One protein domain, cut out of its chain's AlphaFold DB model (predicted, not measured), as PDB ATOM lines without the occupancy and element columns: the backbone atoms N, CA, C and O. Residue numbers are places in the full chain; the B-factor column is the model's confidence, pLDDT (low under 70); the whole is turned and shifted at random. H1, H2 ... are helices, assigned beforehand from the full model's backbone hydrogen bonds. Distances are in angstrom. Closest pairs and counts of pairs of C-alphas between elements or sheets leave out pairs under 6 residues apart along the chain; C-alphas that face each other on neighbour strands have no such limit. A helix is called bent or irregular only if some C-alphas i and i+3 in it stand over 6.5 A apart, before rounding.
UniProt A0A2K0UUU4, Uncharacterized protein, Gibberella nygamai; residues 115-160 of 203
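AT A GLANCE: This is residues 115 to 160 of the 203 residues of an uncharacterized protein of Gibberella nygamai (UniProt A0A2K0UUU4). A long helix, H1, makes one long edge of a flat shape, and a short helix, H2, folds back at its far end as a lopsided helical hairpin. Residues 147 to 160, with no named element, run on back beside H1 and then fold over once more. The printed part has 46 residues with two named helices, H1 then H2, no named strand, and is all helix by class. It is only just loose, close to compact, with a radius of gyration of the C-alphas of 11.5 A and spans of 38 by 22 by 8 A.

HOW THE PARTS SIT: H1, residues 115 to 134, touches H2, residues 140 to 146, with residues 131 to 134 alone. The closest C-alphas, those of Leu 134 and Ala 142, are 5.6 A apart. The two run opposite ways at a steep tilt of 40 degrees and form a helical hairpin. Every O i to N i+4 pair is within hydrogen-bond range in H2, and 14 of 16 in H1.

IN THESE COORDINATES: H1 begins at C-alpha 115 (19.524, 5.357, -13.510) and is 29.7 A long. It is only just irregular: C-alphas 130 and 133 are 6.7 A apart. H2, 9.8 A long, ends at C-alpha 146 (47.412, 7.759, -8.941).

THE WHOLE: The C-alphas farthest apart, of Val 115 and Asp 138, are 38.3 A apart. The printed part has no cut, and the link from H1 to H2 is tight. Residues 150 to 160 have pLDDT under 70.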
ATOM      1  N   VAL A 115      19.233   6.737 -13.922       81.00
ATOM      2  CA  VAL A 115      19.524   5.357 -13.510       81.00
ATOM      3  C   VAL A 115      20.920   4.942 -13.967       81.00
ATOM      4  O   VAL A 115      21.704   4.467 -13.144       81.00
ATOM      5  N   HIS A 116      21.259   5.171 -15.240       81.88
ATOM      6  CA  HIS A 116      22.599   4.888 -15.758       81.88
ATOM      7  C   HIS A 116      23.673   5.705 -15.043       81.88
ATOM      8  O   HIS A 116      24.704   5.151 -14.662       81.88
ATOM      9  N   ASP A 117      23.420   6.989 -14.787       78.38
ATOM     10  CA  ASP A 117      24.360   7.840 -14.057       78.38
ATOM     11  C   ASP A 117      24.548   7.397 -12.601       78.38
ATOM     12  O   ASP A 117      25.676   7.362 -12.102       78.38
ATOM     13  N   SER A 118      23.470   6.978 -11.933       82.38
ATOM     14  CA  SER A 118      23.539   6.443 -10.567       82.38
ATOM     15  C   SER A 118      24.318   5.128 -10.510       82.38
ATOM     16  O   SER A 118      25.146   4.926  -9.615       82.38
ATOM     17  N   PHE A 119      24.091   4.238 -11.480       85.62
ATOM     18  CA  PHE A 119      24.825   2.979 -11.594       85.62
ATOM     19  C   PHE A 119      26.314   3.220 -11.868       85.62
ATOM     20  O   PHE A 119      27.158   2.693 -11.143       85.62
ATOM     21  N   ALA A 120      26.645   4.055 -12.859       83.31
ATOM     22  CA  ALA A 120      28.026   4.380 -13.209       83.31
ATOM     23  C   ALA A 120      28.775   5.024 -12.031       83.31
ATOM     24  O   ALA A 120      29.912   4.645 -11.742       83.31
ATOM     25  N   GLY A 121      28.124   5.935 -11.298       83.00
ATOM     26  CA  GLY A 121      28.685   6.528 -10.082       83.00
ATOM     27  C   GLY A 121      28.945   5.495  -8.982       83.00
ATOM     28  O   GLY A 121      30.018   5.494  -8.373       83.00
ATOM     29  N   SER A 122      28.003   4.571  -8.765       85.62
ATOM     30  CA  SER A 122      28.143   3.495  -7.772       85.62
ATOM     31  C   SER A 122      29.279   2.534  -8.132       85.62
ATOM     32  O   SER A 122      30.102   2.195  -7.280       85.62
ATOM     33  N   PHE A 123      29.367   2.141  -9.404       86.81
ATOM     34  CA  PHE A 123      30.432   1.279  -9.910       86.81
ATOM     35  C   PHE A 123      31.809   1.937  -9.779       86.81
ATOM     36  O   PHE A 123      32.725   1.339  -9.218       86.81
ATOM     37  N   ASN A 124      31.943   3.189 -10.226       85.62
ATOM     38  CA  ASN A 124      33.183   3.955 -10.109       85.62
ATOM     39  C   ASN A 124      33.635   4.065  -8.640       85.62
ATOM     40  O   ASN A 124      34.780   3.760  -8.312       85.62
ATOM     41  N   THR A 125      32.708   4.376  -7.729       86.19
ATOM     42  CA  THR A 125      32.988   4.426  -6.284       86.19
ATOM     43  C   THR A 125      33.512   3.090  -5.755       86.19
ATOM     44  O   THR A 125      34.505   3.059  -5.026       86.19
ATOM     45  N   ALA A 126      32.887   1.975  -6.143       89.31
ATOM     46  CA  ALA A 126      33.314   0.644  -5.721       89.31
ATOM     47  C   ALA A 126      34.714   0.284  -6.250       89.31
ATOM     48  O   ALA A 126      35.523  -0.275  -5.506       89.31
ATOM     49  N   VAL A 127      35.020   0.629  -7.505       88.56
ATOM     50  CA  VAL A 127      36.348   0.419  -8.102       88.56
ATOM     51  C   VAL A 127      37.400   1.257  -7.380       88.56
ATOM     52  O   VAL A 127      38.407   0.712  -6.929       88.56
ATOM     53  N   LEU A 128      37.161   2.557  -7.187       85.81
ATOM     54  CA  LEU A 128      38.104   3.435  -6.488       85.81
ATOM     55  C   LEU A 128      38.340   2.995  -5.045       85.81
ATOM     56  O   LEU A 128      39.481   3.000  -4.599       85.81
ATOM     57  N   ALA A 129      37.312   2.525  -4.336       89.38
ATOM     58  CA  ALA A 129      37.474   1.979  -2.989       89.38
ATOM     59  C   ALA A 129      38.426   0.767  -2.943       89.38
ATOM     60  O   ALA A 129      39.089   0.546  -1.931       89.38
ATOM     61  N   LYS A 130      38.516  -0.015  -4.028       90.12
ATOM     62  CA  LYS A 130      39.476  -1.125  -4.150       90.12
ATOM     63  C   LYS A 130      40.867  -0.677  -4.577       90.12
ATOM     64  O   LYS A 130      41.835  -1.342  -4.224       90.12
ATOM     65  N   LEU A 131      40.967   0.418  -5.324       89.12
ATOM     66  CA  LEU A 131      42.234   0.926  -5.841       89.12
ATOM     67  C   LEU A 131      42.951   1.856  -4.859       89.12
ATOM     68  O   LEU A 131      44.171   1.806  -4.791       89.12
ATOM     69  N   LEU A 132      42.225   2.653  -4.071       87.81
ATOM     70  CA  LEU A 132      42.796   3.611  -3.114       87.81
ATOM     71  C   LEU A 132      43.873   3.010  -2.188       87.81
ATOM     72  O   LEU A 132      44.917   3.640  -2.052       87.81
ATOM     73  N   PRO A 133      43.711   1.796  -1.621       90.62
ATOM     74  CA  PRO A 133      44.754   1.183  -0.791       90.62
ATOM     75  C   PRO A 133      46.057   0.856  -1.537       90.62
ATOM     76  O   PRO A 133      47.077   0.606  -0.910       90.62
ATOM     77  N   LEU A 134      46.026   0.809  -2.871       89.44
ATOM     78  CA  LEU A 134      47.187   0.531  -3.719       89.44
ATOM     79  C   LEU A 134      47.931   1.807  -4.134       89.44
ATOM     80  O   LEU A 134      48.912   1.722  -4.869       89.44
ATOM     81  N   MET A 135      47.448   2.981  -3.719       85.81
ATOM     82  CA  MET A 135      48.020   4.275  -4.089       85.81
ATOM     83  C   MET A 135      49.250   4.645  -3.243       85.81
ATOM     84  O   MET A 135      49.966   5.583  -3.586       85.81
ATOM     85  N   ASP A 136      49.513   3.907  -2.165       85.75
ATOM     86  CA  ASP A 136      50.617   4.181  -1.252       85.75
ATOM     87  C   ASP A 136      51.949   3.591  -1.756       85.75
ATOM     88  O   ASP A 136      52.037   2.436  -2.183       85.75
ATOM     89  N   GLY A 137      53.020   4.383  -1.649       82.00
ATOM     90  CA  GLY A 137      54.398   3.982  -1.961       82.00
ATOM     91  C   GLY A 137      54.903   4.403  -3.348       82.00
ATOM     92  O   GLY A 137      54.219   5.077  -4.109       82.00
ATOM     93  N   ASP A 138      56.138   4.008  -3.678       82.75
ATOM     94  CA  ASP A 138      56.822   4.350  -4.945       82.75
ATOM     95  C   ASP A 138      56.793   3.195  -5.967       82.75
ATOM     96  O   ASP A 138      57.698   3.008  -6.782       82.75
ATOM     97  N   THR A 139      55.749   2.366  -5.908       90.38
ATOM     98  CA  THR A 139      55.587   1.240  -6.836       90.38
ATOM     99  C   THR A 139      54.977   1.698  -8.159       90.38
ATOM    100  O   THR A 139      54.244   2.687  -8.224       90.38
ATOM    101  N   ASP A 140      55.224   0.943  -9.230       90.50
ATOM    102  CA  ASP A 140      54.570   1.183 -10.522       90.50
ATOM    103  C   ASP A 140      53.042   1.077 -10.412       90.50
ATOM    104  O   ASP A 140      52.316   1.816 -11.076       90.50
ATOM    105  N   THR A 141      52.542   0.217  -9.518       88.75
ATOM    106  CA  THR A 141      51.116   0.117  -9.191       88.75
ATOM    107  C   THR A 141      50.589   1.407  -8.569       88.75
ATOM    108  O   THR A 141      49.564   1.907  -9.026       88.75
ATOM    109  N   ALA A 142      51.296   1.988  -7.597       88.38
ATOM    110  CA  ALA A 142      50.905   3.256  -6.980       88.38
ATOM    111  C   ALA A 142      50.881   4.403  -8.001       88.38
ATOM    112  O   ALA A 142      49.901   5.146  -8.080       88.38
ATOM    113  N   LYS A 143      51.903   4.490  -8.864       89.44
ATOM    114  CA  LYS A 143      51.963   5.471  -9.966       89.44
ATOM    115  C   LYS A 143      50.818   5.293 -10.963       89.44
ATOM    116  O   LYS A 143      50.215   6.278 -11.389       89.44
ATOM    117  N   PHE A 144      50.504   4.048 -11.323       87.38
ATOM    118  CA  PHE A 144      49.381   3.726 -12.201       87.38
ATOM    119  C   PHE A 144      48.043   4.140 -11.581       87.38
ATOM    120  O   PHE A 144      47.267   4.842 -12.226       87.38
ATOM    121  N   VAL A 145      47.794   3.754 -10.325       87.50
ATOM    122  CA  VAL A 145      46.545   4.071  -9.620       87.50
ATOM    123  C   VAL A 145      46.380   5.577  -9.426       87.50
ATOM    124  O   VAL A 145      45.300   6.099  -9.694       87.50
ATOM    125  N   ALA A 146      47.441   6.300  -9.060       84.44
ATOM    126  CA  ALA A 146      47.412   7.759  -8.941       84.44
ATOM    127  C   ALA A 146      47.085   8.470 -10.271       84.44
ATOM    128  O   ALA A 146      46.598   9.601 -10.281       84.44
ATOM    129  N   GLY A 147      47.341   7.814 -11.407       83.62
ATOM    130  CA  GLY A 147      47.012   8.317 -12.739       83.62
ATOM    131  C   GLY A 147      45.542   8.159 -13.140       83.62
ATOM    132  O   GLY A 147      45.142   8.744 -14.152       83.62
ATOM    133  N   ILE A 148      44.747   7.394 -12.386       80.38
ATOM    134  CA  ILE A 148      43.330   7.138 -12.667       80.38
ATOM    135  C   ILE A 148      42.509   8.351 -12.243       80.38
ATOM    136  O   ILE A 148      42.376   8.664 -11.061       80.38
ATOM    137  N   ARG A 149      41.911   9.038 -13.218       70.44
ATOM    138  CA  ARG A 149      40.955  10.112 -12.940       70.44
ATOM    139  C   ARG A 149      39.549   9.548 -12.850       70.44
ATOM    140  O   ARG A 149      39.058   8.939 -13.797       70.44
ATOM    141  N   SER A 150      38.887   9.828 -11.733       62.22
ATOM    142  CA  SER A 150      37.445   9.651 -11.611       62.22
ATOM    143  C   SER A 150      36.748  10.706 -12.462       62.22
ATOM    144  O   SER A 150      36.513  11.834 -12.031       62.22
ATOM    145  N   MET A 151      36.452  10.356 -13.706       61.84
ATOM    146  CA  MET A 151      35.397  11.029 -14.440       61.84
ATOM    147  C   MET A 151      34.104  10.337 -14.008       61.84
ATOM    148  O   MET A 151      34.019   9.118 -13.995       61.84
ATOM    149  N   LEU A 152      33.062  11.087 -13.658       56.22
ATOM    150  CA  LEU A 152      31.719  10.503 -13.511       56.22
ATOM    151  C   LEU A 152      31.166   9.994 -14.864       56.22
ATOM    152  O   LEU A 152      30.026   9.550 -14.927       56.22
ATOM    153  N   SER A 153      31.955  10.088 -15.941       51.59
ATOM    154  CA  SER A 153      31.794   9.369 -17.204       51.59
ATOM    155  C   SER A 153      32.480   8.008 -17.098       51.59
ATOM    156  O   SER A 153      33.532   7.895 -16.484       51.59
ATOM    157  N   THR A 154      31.935   6.988 -17.747       47.34
ATOM    158  CA  THR A 154      32.469   5.614 -17.839       47.34
ATOM    159  C   THR A 154      33.900   5.488 -18.393       47.34
ATOM    160  O   THR A 154      34.407   4.375 -18.511       47.34
ATOM    161  N   ASP A 155      34.557   6.599 -18.718       44.25
ATOM    162  CA  ASP A 155      35.872   6.647 -19.339       44.25
ATOM    163  C   ASP A 155      36.952   6.953 -18.299       44.25
ATOM    164  O   ASP A 155      37.044   8.050 -17.740       44.25
ATOM    165  N   ILE A 156      37.805   5.959 -18.056       43.41
ATOM    166  CA  ILE A 156      39.003   6.112 -17.237       43.41
ATOM    167  C   ILE A 156      40.119   6.649 -18.136       43.41
ATOM    168  O   ILE A 156      40.686   5.919 -18.948       43.41
ATOM    169  N   PHE A 157      40.461   7.928 -17.979       51.22
ATOM    170  CA  PHE A 157      41.614   8.524 -18.652       51.22
ATOM    171  C   PHE A 157      42.847   8.457 -17.750       51.22
ATOM    172  O   PHE A 157      42.851   8.996 -16.643       51.22
ATOM    173  N   LEU A 158      43.913   7.840 -18.260       49.88
ATOM    174  CA  LEU A 158      45.241   7.915 -17.656       49.88
ATOM    175  C   LEU A 158      45.884   9.255 -18.026       49.88
ATOM    176  O   LEU A 158      46.026   9.576 -19.209       49.88
ATOM    177  N   ASN A 159      46.299  10.034 -17.025       47.19
ATOM    178  CA  ASN A 159      47.035  11.276 -17.251       47.19
ATOM    179  C   ASN A 159      48.443  10.981 -17.804       47.19
ATOM    180  O   ASN A 159      49.373  10.716 -17.047       47.19
ATOM    181  N   LYS A 160      48.609  11.033 -19.129       43.19
ATOM    182  CA  LYS A 160      49.912  10.940 -19.804       43.19
ATOM    183  C   LYS A 160      50.472  12.337 -20.076       43.19
ATOM    184  O   LYS A 160      50.490  12.761 -21.227       43.19
TER     185      LYS A 160